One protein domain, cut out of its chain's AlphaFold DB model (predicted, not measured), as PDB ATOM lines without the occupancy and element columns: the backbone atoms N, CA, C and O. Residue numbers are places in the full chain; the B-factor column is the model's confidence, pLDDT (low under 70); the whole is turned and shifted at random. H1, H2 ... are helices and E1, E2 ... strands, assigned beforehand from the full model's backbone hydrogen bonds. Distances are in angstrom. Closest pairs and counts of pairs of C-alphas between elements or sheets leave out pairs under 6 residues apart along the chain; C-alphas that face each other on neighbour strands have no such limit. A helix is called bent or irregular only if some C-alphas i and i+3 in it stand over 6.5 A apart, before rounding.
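AT A GLANCE: This is residues 15 to 92 of the 108 residues of an uncharacterized protein of bioreactor metagenome (UniProt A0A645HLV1). The domain is a long, narrow, twisted ribbon of three antiparallel strands, with the short helix H1 packed over one face at one end. At the other end the long loop between E1 and E2 makes the tip, where residues 43 to 49 stick out free. The printed part has 78 residues, with one named helix and three named strands in the order H1, E1, E2, E3; the sheet's order is E1, E2, E3, and the class is mostly strand. The whole is extended, a rod spanning 67 by 18 by 16 A, with a radius of gyration of the C-alphas of 21.8 A.

HOW THE PARTS SIT: The sheet is a meander, each strand the antiparallel neighbour of the one before: E1, residues 26 to 39, E2, residues 53 to 69, and E3, residues 72 to 90. E2 is the inner strand, and E1 and E3 are edge strands. The hairpin of E1 and E2 has 169 degrees between its directions; N 31 and O 64 are within hydrogen-bond range at 2.8 A, as are N 60 and O 35 at 2.9 A. The hairpin of E2 and E3 has 172 degrees; N 63 and O 79 are 2.8 A apart, and N 53 and O 90 are 3.1 A apart. E3 bends by 56 degrees at residue 75. H1, residues 15 to 25, is on one face of this sheet, an arrangement of two layers, helix over strands, at a height over the sheet of 6.5 A. It lies over E2, and only just not over E1 and E3, with 5 of its C-alphas falling on E2 and 2 on each of the others. It runs across the strands, at 63 degrees to E2 on the local plane. The closest C-alphas of H1 and E3 are those of Gly 15 and Val 74, 4.5 A apart; for H1 and E2 they are those of Arg 25 and Val 69, 5.5 A apart. H1 is irregular, with C-alphas 21 and 24 9.3 A apart, and 5 of its 7 O i to N i+4 pairs are within hydrogen-bond range.

IN THESE COORDINATES: E2 measures 51.7 A from C-alpha 53 to C-alpha 69, E3 49.8 A and E1 42.8 A; H1 measures 13.0 A. H1 begins at C-alpha 15 (281.994, 212.750, 214.919). E1 ends at C-alpha 39 (313.726, 238.422, 226.835), and E3 at C-alpha 90 (312.941, 248.499, 216.962).

THE WHOLE: The two C-alphas farthest apart are those of Gln 21 and Phe 48, at 67.5 A. The printed part has no cut. The link from E1 to E2, 13 residues, is long; those from H1 to E1 and from E2 to E3 are tight. The mean pLDDT of the printed part is 75.1, and residues 37 to 58 and 82 to 92 are under 70.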
ATOM      1  N   GLY A  15     282.174 212.205 213.572       89.19
ATOM      2  CA  GLY A  15     281.994 212.750 214.919       89.19
ATOM      3  C   GLY A  15     281.175 214.040 214.982       89.19
ATOM      4  O   GLY A  15     280.322 214.196 215.851       89.19
ATOM      5  N   ILE A  16     281.372 214.945 214.020       90.94
ATOM      6  CA  ILE A  16     280.592 216.186 213.934       90.94
ATOM      7  C   ILE A  16     279.149 215.878 213.532       90.94
ATOM      8  O   ILE A  16     278.213 216.457 214.076       90.94
ATOM      9  N   ARG A  17     278.945 214.908 212.633       91.12
ATOM     10  CA  ARG A  17     277.602 214.436 212.275       91.12
ATOM     11  C   ARG A  17     276.871 213.849 213.486       91.12
ATOM     12  O   ARG A  17     275.707 214.179 213.696       91.12
ATOM     13  N   ALA A  18     277.558 213.031 214.283       89.88
ATOM     14  CA  ALA A  18     277.013 212.458 215.513       89.88
ATOM     15  C   ALA A  18     276.637 213.550 216.530       89.88
ATOM     16  O   ALA A  18     275.545 213.513 217.089       89.88
ATOM     17  N   CYS A  19     277.486 214.567 216.695       92.75
ATOM     18  CA  CYS A  19     277.187 215.737 217.522       92.75
ATOM     19  C   CYS A  19     275.917 216.477 217.062       92.75
ATOM     20  O   CYS A  19     275.013 216.707 217.862       92.75
ATOM     21  N   ILE A  20     275.801 216.790 215.765       91.50
ATOM     22  CA  ILE A  20     274.623 217.481 215.205       91.50
ATOM     23  C   ILE A  20     273.342 216.664 215.432       91.50
ATOM     24  O   ILE A  20     272.283 217.226 215.717       91.50
ATOM     25  N   GLN A  21     273.423 215.336 215.321       91.50
ATOM     26  CA  GLN A  21     272.295 214.440 215.590       91.50
ATOM     27  C   GLN A  21     271.926 214.387 217.082       91.50
ATOM     28  O   GLN A  21     270.746 214.254 217.409       91.50
ATOM     29  N   ALA A  22     272.912 214.508 217.976       92.88
ATOM     30  CA  ALA A  22     272.740 214.421 219.425       92.88
ATOM     31  C   ALA A  22     272.140 215.680 220.079       92.88
ATOM     32  O   ALA A  22     271.609 215.569 221.185       92.88
ATOM     33  N   GLN A  23     272.159 216.829 219.389       91.88
ATOM     34  CA  GLN A  23     271.567 218.102 219.837       91.88
ATOM     35  C   GLN A  23     272.116 218.534 221.208       91.88
ATOM     36  O   GLN A  23     273.329 218.668 221.339       91.88
ATOM     37  N   ASP A  24     271.266 218.716 222.223       93.62
ATOM     38  CA  ASP A  24     271.642 219.237 223.550       93.62
ATOM     39  C   ASP A  24     272.639 218.349 224.310       93.62
ATOM     40  O   ASP A  24     273.295 218.801 225.244       93.62
ATOM     41  N   ARG A  25     272.785 217.083 223.901       93.69
ATOM     42  CA  ARG A  25     273.786 216.158 224.458       93.69
ATOM     43  C   ARG A  25     275.187 216.383 223.891       93.69
ATOM     44  O   ARG A  25     276.139 215.785 224.387       93.69
ATOM     45  N   CYS A  26     275.323 217.190 222.837       95.38
ATOM     46  CA  CYS A  26     276.619 217.514 222.265       95.38
ATOM     47  C   CYS A  26     277.261 218.712 222.971       95.38
ATOM     48  O   CYS A  26     276.717 219.816 222.964       95.38
ATOM     49  N   VAL A  27     278.469 218.513 223.501       94.88
ATOM     50  CA  VAL A  27     279.246 219.552 224.185       94.88
ATOM     51  C   VAL A  27     280.625 219.681 223.549       94.88
ATOM     52  O   VAL A  27     281.340 218.696 223.364       94.88
ATOM     53  N   GLY A  28     281.014 220.910 223.208       94.25
ATOM     54  CA  GLY A  28     282.345 221.234 222.697       94.25
ATOM     55  C   GLY A  28     283.229 221.865 223.772       94.25
ATOM     56  O   GLY A  28     282.844 222.868 224.368       94.25
ATOM     57  N   TYR A  29     284.432 221.331 223.973       94.75
ATOM     58  CA  TYR A  29     285.474 221.936 224.803       94.75
ATOM     59  C   TYR A  29     286.594 222.481 223.925       94.75
ATOM     60  O   TYR A  29     287.157 221.758 223.103       94.75
ATOM     61  N   SER A  30     286.944 223.747 224.135       92.62
ATOM     62  CA  SER A  30     288.085 224.399 223.494       92.62
ATOM     63  C   SER A  30     289.145 224.725 224.542       92.62
ATOM     64  O   SER A  30     288.826 225.287 225.590       92.62
ATOM     65  N   LEU A  31     290.395 224.373 224.257       90.56
ATOM     66  CA  LEU A  31     291.564 224.688 225.070       90.56
ATOM     67  C   LEU A  31     292.529 225.524 224.234       90.56
ATOM     68  O   LEU A  31     293.007 225.061 223.198       90.56
ATOM     69  N   GLU A  32     292.858 226.724 224.702       89.50
ATOM     70  CA  GLU A  32     293.861 227.584 224.078       89.50
ATOM     71  C   GLU A  32     294.939 227.969 225.091       89.50
ATOM     72  O   GLU A  32     294.669 228.666 226.063       89.50
ATOM     73  N   GLU A  33     296.175 227.546 224.833       84.19
ATOM     74  CA  GLU A  33     297.335 227.847 225.669       84.19
ATOM     75  C   GLU A  33     298.377 228.614 224.858       84.19
ATOM     76  O   GLU A  33     298.787 228.203 223.769       84.19
ATOM     77  N   THR A  34     298.814 229.756 225.382       83.12
ATOM     78  CA  THR A  34     299.824 230.600 224.734       83.12
ATOM     79  C   THR A  34     300.894 230.971 225.745       83.12
ATOM     80  O   THR A  34     300.613 231.631 226.744       83.12
ATOM     81  N   ARG A  35     302.147 230.602 225.467       75.19
ATOM     82  CA  ARG A  35     303.299 231.039 226.261       75.19
ATOM     83  C   ARG A  35     304.250 231.843 225.401       75.19
ATOM     84  O   ARG A  35     304.870 231.304 224.491       75.19
ATOM     85  N   ILE A  36     304.384 233.124 225.719       76.12
ATOM     86  CA  ILE A  36     305.291 234.052 225.043       76.12
ATOM     87  C   ILE A  36     306.262 234.593 226.091       76.12
ATOM     88  O   ILE A  36     305.853 235.253 227.044       76.12
ATOM     89  N   ARG A  37     307.553 234.308 225.920       64.62
ATOM     90  CA  ARG A  37     308.639 234.869 226.724       64.62
ATOM     91  C   ARG A  37     309.334 235.947 225.902       64.62
ATOM     92  O   ARG A  37     309.818 235.697 224.799       64.62
ATOM     93  N   ARG A  38     309.354 237.166 226.438       63.78
ATOM     94  CA  ARG A  38     310.059 238.304 225.851       63.78
ATOM     95  C   ARG A  38     311.306 238.560 226.683       63.78
ATOM     96  O   ARG A  38     311.213 239.177 227.742       63.78
ATOM     97  N   ASP A  39     312.453 238.113 226.193       58.78
ATOM     98  CA  ASP A  39     313.726 238.422 226.835       58.78
ATOM     99  C   ASP A  39     314.267 239.726 226.230       58.78
ATOM    100  O   ASP A  39     314.552 239.824 225.033       58.78
ATOM    101  N   ARG A  40     314.349 240.776 227.060       56.16
ATOM    102  CA  ARG A  40     315.019 242.032 226.703       56.16
ATOM    103  C   ARG A  40     316.504 241.867 227.017       56.16
ATOM    104  O   ARG A  40     316.921 242.057 228.154       56.16
ATOM    105  N   THR A  41     317.310 241.557 226.013       53.62
ATOM    106  CA  THR A  41     318.766 241.700 226.106       53.62
ATOM    107  C   THR A  41     319.116 243.187 226.067       53.62
ATOM    108  O   THR A  41     319.065 243.813 225.012       53.62
ATOM    109  N   GLY A  42     319.418 243.769 227.229       50.94
ATOM    110  CA  GLY A  42     319.896 245.144 227.356       50.94
ATOM    111  C   GLY A  42     321.017 245.216 228.384       50.94
ATOM    112  O   GLY A  42     320.760 245.187 229.583       50.94
ATOM    113  N   ASN A  43     322.261 245.283 227.908       52.81
ATOM    114  CA  ASN A  43     323.415 245.614 228.733       52.81
ATOM    115  C   ASN A  43     323.367 247.126 229.000       52.81
ATOM    116  O   ASN A  43     323.522 247.921 228.071       52.81
ATOM    117  N   PHE A  44     323.136 247.506 230.257       51.38
ATOM    118  CA  PHE A  44     322.980 248.892 230.730       51.38
ATOM    119  C   PHE A  44     324.142 249.826 230.316       51.38
ATOM    120  O   PHE A  44     323.985 251.038 230.271       51.38
ATOM    121  N   TRP A  45     325.300 249.277 229.937       52.34
ATOM    122  CA  TRP A  45     326.485 250.038 229.524       52.34
ATOM    123  C   TRP A  45     326.536 250.417 228.030       52.34
ATOM    124  O   TRP A  45     327.341 251.258 227.646       52.34
ATOM    125  N   THR A  46     325.664 249.857 227.181       50.44
ATOM    126  CA  THR A  46     325.515 250.240 225.752       50.44
ATOM    127  C   THR A  46     324.409 251.279 225.509       50.44
ATOM    128  O   THR A  46     324.261 251.772 224.391       50.44
ATOM    129  N   ASP A  47     323.663 251.659 226.552       48.38
ATOM    130  CA  ASP A  47     322.534 252.603 226.481       48.38
ATOM    131  C   ASP A  47     322.947 254.062 226.209       48.38
ATOM    132  O   ASP A  47     322.093 254.901 225.921       48.38
ATOM    133  N   PHE A  48     324.248 254.379 226.202       52.00
ATOM    134  CA  PHE A  48     324.719 255.704 225.783       52.00
ATOM    135  C   PHE A  48     324.580 255.935 224.261       52.00
ATOM    136  O   PHE A  48     324.565 257.076 223.810       52.00
ATOM    137  N   LEU A  49     324.410 254.875 223.454       53.28
ATOM    138  CA  LEU A  49     324.276 254.947 221.989       53.28
ATOM    139  C   LEU A  49     323.000 254.256 221.484       53.28
ATOM    140  O   LEU A  49     323.059 253.468 220.547       53.28
ATOM    141  N   ASN A  50     321.865 254.563 222.118       49.38
ATOM    142  CA  ASN A  50     320.484 254.053 221.991       49.38
ATOM    143  C   ASN A  50     319.879 253.879 220.555       49.38
ATOM    144  O   ASN A  50     318.747 254.276 220.295       49.38
ATOM    145  N   PHE A  51     320.606 253.290 219.600       54.72
ATOM    146  CA  PHE A  51     320.259 253.208 218.174       54.72
ATOM    147  C   PHE A  51     319.718 251.840 217.739       54.72
ATOM    148  O   PHE A  51     319.088 251.750 216.682       54.72
ATOM    149  N   ARG A  52     319.915 250.764 218.519       51.34
ATOM    150  CA  ARG A  52     319.388 249.429 218.183       51.34
ATOM    151  C   ARG A  52     318.837 248.700 219.401       51.34
ATOM    152  O   ARG A  52     319.586 248.302 220.283       51.34
ATOM    153  N   ARG A  53     317.522 248.469 219.396       56.41
ATOM    154  CA  ARG A  53     316.825 247.626 220.365       56.41
ATOM    155  C   ARG A  53     316.415 246.324 219.688       56.41
ATOM    156  O   ARG A  53     315.499 246.301 218.867       56.41
ATOM    157  N   GLU A  54     317.099 245.246 220.041       55.19
ATOM    158  CA  GLU A  54     316.759 243.893 219.609       55.19
ATOM    159  C   GLU A  54     315.922 243.232 220.708       55.19
ATOM    160  O   GLU A  54     316.338 243.140 221.861       55.19
ATOM    161  N   THR A  55     314.682 242.869 220.391       56.22
ATOM    162  CA  THR A  55     313.804 242.134 221.309       56.22
ATOM    163  C   THR A  55     313.519 240.777 220.686       56.22
ATOM    164  O   THR A  55     312.862 240.706 219.649       56.22
ATOM    165  N   SER A  56     314.034 239.712 221.305       56.69
ATOM    166  CA  SER A  56     313.756 238.338 220.888       56.69
ATOM    167  C   SER A  56     312.491 237.859 221.593       56.69
ATOM    168  O   SER A  56     312.435 237.787 222.825       56.69
ATOM    169  N   ILE A  57     311.448 237.581 220.816       60.56
ATOM    170  CA  ILE A  57     310.202 237.002 221.311       60.56
ATOM    171  C   ILE A  57     310.257 235.510 220.984       60.56
ATOM    172  O   ILE A  57     310.269 235.126 219.814       60.56
ATOM    173  N   LYS A  58     310.319 234.676 222.026       63.25
ATOM    174  CA  LYS A  58     310.258 233.214 221.913       63.25
ATOM    175  C   LYS A  58     308.969 232.725 222.549       63.25
ATOM    176  O   LYS A  58     308.670 233.077 223.689       63.25
ATOM    177  N   GLY A  59     308.206 231.894 221.855       74.38
ATOM    178  CA  GLY A  59     306.975 231.353 222.420       74.38
ATOM    179  C   GLY A  59     306.449 230.122 221.711       74.38
ATOM    180  O   GLY A  59     306.991 229.691 220.698       74.38
ATOM    181  N   TRP A  60     305.372 229.569 222.248       78.38
ATOM    182  CA  TRP A  60     304.575 228.538 221.599       78.38
ATOM    183  C   TRP A  60     303.091 228.806 221.833       78.38
ATOM    184  O   TRP A  60     302.695 229.434 222.822       78.38
ATOM    185  N   ARG A  61     302.271 228.338 220.896       83.50
ATOM    186  CA  ARG A  61     300.812 228.417 220.967       83.50
ATOM    187  C   ARG A  61     300.228 227.048 220.674       83.50
ATOM    188  O   ARG A  61     300.621 226.420 219.694       83.50
ATOM    189  N   PHE A  62     299.274 226.621 221.483       88.62
ATOM    190  CA  PHE A  62     298.548 225.370 221.333       88.62
ATOM    191  C   PHE A  62     297.049 225.638 221.397       88.62
ATOM    192  O   PHE A  62     296.586 226.412 222.233       88.62
ATOM    193  N   LYS A  63     296.299 225.004 220.502       91.00
ATOM    194  CA  LYS A  63     294.840 225.041 220.466       91.00
ATOM    195  C   LYS A  63     294.317 223.626 220.285       91.00
ATOM    196  O   LYS A  63     294.746 222.931 219.365       91.00
ATOM    197  N   ALA A  64     293.378 223.205 221.116       93.06
ATOM    198  CA  ALA A  64     292.709 221.921 220.995       93.06
ATOM    199  C   ALA A  64     291.192 222.085 221.103       93.06
ATOM    200  O   ALA A  64     290.701 222.907 221.868       93.06
ATOM    201  N   LEU A  65     290.471 221.283 220.331       93.75
ATOM    202  CA  LEU A  65     289.022 221.189 220.294       93.75
ATOM    203  C   LEU A  65     288.629 219.728 220.504       93.75
ATOM    204  O   LEU A  65     289.074 218.844 219.767       93.75
ATOM    205  N   PHE A  66     287.758 219.493 221.475       95.31
ATOM    206  CA  PHE A  66     287.126 218.207 221.733       95.31
ATOM    207  C   PHE A  66     285.617 218.368 221.629       95.31
ATOM    208  O   PHE A  66     285.061 219.342 222.124       95.31
ATOM    209  N   VAL A  67     284.951 217.410 220.999       95.56
ATOM    210  CA  VAL A  67     283.490 217.350 220.922       95.56
ATOM    211  C   VAL A  67     283.053 216.049 221.561       95.56
ATOM    212  O   VAL A  67     283.551 214.983 221.187       95.56
ATOM    213  N   LEU A  68     282.154 216.147 222.531       96.31
ATOM    214  CA  LEU A  68     281.637 215.034 223.309       96.31
ATOM    215  C   LEU A  68     280.138 214.878 223.071       96.31
ATOM    216  O   LEU A  68     279.433 215.863 222.864       96.31
ATOM    217  N   VAL A  69     279.672 213.638 223.128       95.75
ATOM    218  CA  VAL A  69     278.260 213.265 223.228       95.75
ATOM    219  C   VAL A  69     278.160 212.251 224.360       95.75
ATOM    220  O   VAL A  69     278.854 211.241 224.297       95.75
ATOM    221  N   ASP A  70     277.348 212.523 225.383       93.88
ATOM    222  CA  ASP A  70     277.201 211.661 226.574       93.88
ATOM    223  C   ASP A  70     278.555 211.211 227.149       93.88
ATOM    224  O   ASP A  70     278.877 210.022 227.194       93.88
ATOM    225  N   ASP A  71     279.406 212.188 227.475       92.06
ATOM    226  CA  ASP A  71     280.758 211.982 228.017       92.06
ATOM    227  C   ASP A  71     281.734 211.215 227.097       92.06
ATOM    228  O   ASP A  71     282.887 210.968 227.457       92.06
ATOM    229  N   THR A  72     281.326 210.894 225.866       93.25
ATOM    230  CA  THR A  72     282.149 210.192 224.875       93.25
ATOM    231  C   THR A  72     282.708 211.166 223.848       93.25
ATOM    232  O   THR A  72     281.959 211.856 223.160       93.25
ATOM    233  N   VAL A  73     284.033 211.199 223.682       94.75
ATOM    234  CA  VAL A  73     284.694 212.047 222.676       94.75
ATOM    235  C   VAL A  73     284.409 211.516 221.269       94.75
ATOM    236  O   VAL A  73     284.953 210.491 220.859       94.75
ATOM    237  N   VAL A  74     283.590 212.240 220.505       94.69
ATOM    238  CA  VAL A  74     283.216 211.892 219.124       94.69
ATOM    239  C   VAL A  74     284.114 212.559 218.083       94.69
ATOM    240  O   VAL A  74     284.280 212.034 216.983       94.69
ATOM    241  N   PHE A  75     284.722 213.704 218.406       94.31
ATOM    242  CA  PHE A  75     285.651 214.402 217.516       94.31
ATOM    243  C   PHE A  75     286.754 215.101 218.310       94.31
ATOM    244  O   PHE A  75     286.515 215.636 219.393       94.31
ATOM    245  N   LYS A  76     287.968 215.109 217.753       93.25
ATOM    246  CA  LYS A  76     289.119 215.822 218.309       93.25
ATOM    247  C   LYS A  76     289.906 216.506 217.201       93.25
ATOM    248  O   LYS A  76     290.150 215.911 216.151       93.25
ATOM    249  N   GLN A  77     290.355 217.722 217.464       92.19
ATOM    250  CA  GLN A  77     291.281 218.444 216.608       92.19
ATOM    251  C   GLN A  77     292.264 219.216 217.477       92.19
ATOM    252  O   GLN A  77     291.877 219.848 218.450       92.19
ATOM    253  N   TRP A  78     293.540 219.187 217.121       90.94
ATOM    254  CA  TRP A  78     294.549 220.044 217.731       90.94
ATOM    255  C   TRP A  78     295.292 220.814 216.647       90.94
ATOM    256  O   TRP A  78     295.368 220.395 215.493       90.94
ATOM    257  N   SER A  79     295.834 221.961 217.015       85.81
ATOM    258  CA  SER A  79     296.683 222.788 216.171       85.81
ATOM    259  C   SER A  79     297.623 223.600 217.055       85.81
ATOM    260  O   SER A  79     297.404 223.753 218.257       85.81
ATOM    261  N   GLY A  80     298.703 224.119 216.487       82.31
ATOM    262  CA  GLY A  80     299.636 224.917 217.263       82.31
ATOM    263  C   GLY A  80     300.848 225.360 216.469       82.31
ATOM    264  O   GLY A  80     301.117 224.870 215.375       82.31
ATOM    265  N   GLN A  81     301.579 226.300 217.054       77.06
ATOM    266  CA  GLN A  81     302.875 226.769 216.588       77.06
ATOM    267  C   GLN A  81     303.893 226.425 217.680       77.06
ATOM    268  O   GLN A  81     303.940 227.126 218.696       77.06
ATOM    269  N   PRO A  82     304.672 225.339 217.519       64.88
ATOM    270  CA  PRO A  82     305.617 224.884 218.540       64.88
ATOM    271  C   PRO A  82     306.807 225.836 218.714       64.88
ATOM    272  O   PRO A  82     307.472 225.797 219.743       64.88
ATOM    273  N   ASN A  83     307.085 226.687 217.722       57.25
ATOM    274  CA  ASN A  83     308.178 227.647 217.780       57.25
ATOM    275  C   ASN A  83     307.759 228.973 217.132       57.25
ATOM    276  O   ASN A  83     307.750 229.105 215.910       57.25
ATOM    277  N   ILE A  84     307.377 229.942 217.959       60.81
ATOM    278  CA  ILE A  84     307.178 231.338 217.572       60.81
ATOM    279  C   ILE A  84     308.518 232.031 217.813       60.81
ATOM    280  O   ILE A  84     308.872 232.306 218.961       60.81
ATOM    281  N   GLN A  85     309.276 232.260 216.741       53.19
ATOM    282  CA  GLN A  85     310.461 233.117 216.758       53.19
ATOM    283  C   GLN A  85     310.106 234.415 216.048       53.19
ATOM    284  O   GLN A  85     310.019 234.454 214.823       53.19
ATOM    285  N   GLU A  86     309.887 235.472 216.819       53.03
ATOM    286  CA  GLU A  86     309.603 236.795 216.275       53.03
ATOM    287  C   GLU A  86     310.719 237.746 216.718       53.03
ATOM    288  O   GLU A  86     310.897 238.048 217.901       53.03
ATOM    289  N   ILE A  87     311.544 238.156 215.754       53.38
ATOM    290  CA  ILE A  87     312.642 239.100 215.969       53.38
ATOM    291  C   ILE A  87     312.082 240.492 215.678       53.38
ATOM    292  O   ILE A  87     312.041 240.929 214.529       53.38
ATOM    293  N   SER A  88     311.626 241.202 216.713       44.53
ATOM    294  CA  SER A  88     311.190 242.591 216.554       44.53
ATOM    295  C   SER A  88     312.393 243.518 216.740       44.53
ATOM    296  O   SER A  88     312.841 243.749 217.870       44.53
ATOM    297  N   VAL A  89     312.931 244.045 215.637       52.25
ATOM    298  CA  VAL A  89     313.987 245.067 215.660       52.25
ATOM    299  C   VAL A  89     313.324 246.439 215.698       52.25
ATOM    300  O   VAL A  89     312.791 246.908 214.695       52.25
ATOM    301  N   SER A  90     313.366 247.103 216.850       50.19
ATOM    302  CA  SER A  90     312.941 248.499 216.962       50.19
ATOM    303  C   SER A  90     314.183 249.382 216.848       50.19
ATOM    304  O   SER A  90     315.057 249.374 217.717       50.19
ATOM    305  N   ARG A  91     314.307 250.111 215.736       53.03
ATOM    306  CA  ARG A  91     315.303 251.180 215.595       53.03
ATOM    307  C   ARG A  91     314.631 252.475 216.011       53.03
ATOM    308  O   ARG A  91     313.629 252.847 215.412       53.03
ATOM    309  N   ASN A  92     315.177 253.131 217.028       52.22
ATOM    310  CA  ASN A  92     314.721 254.442 217.471       52.22
ATOM    311  C   ASN A  92     315.799 255.458 217.058       52.22
ATOM    312  O   ASN A  92     316.701 255.739 217.845       52.22
TER     313      ASN A  92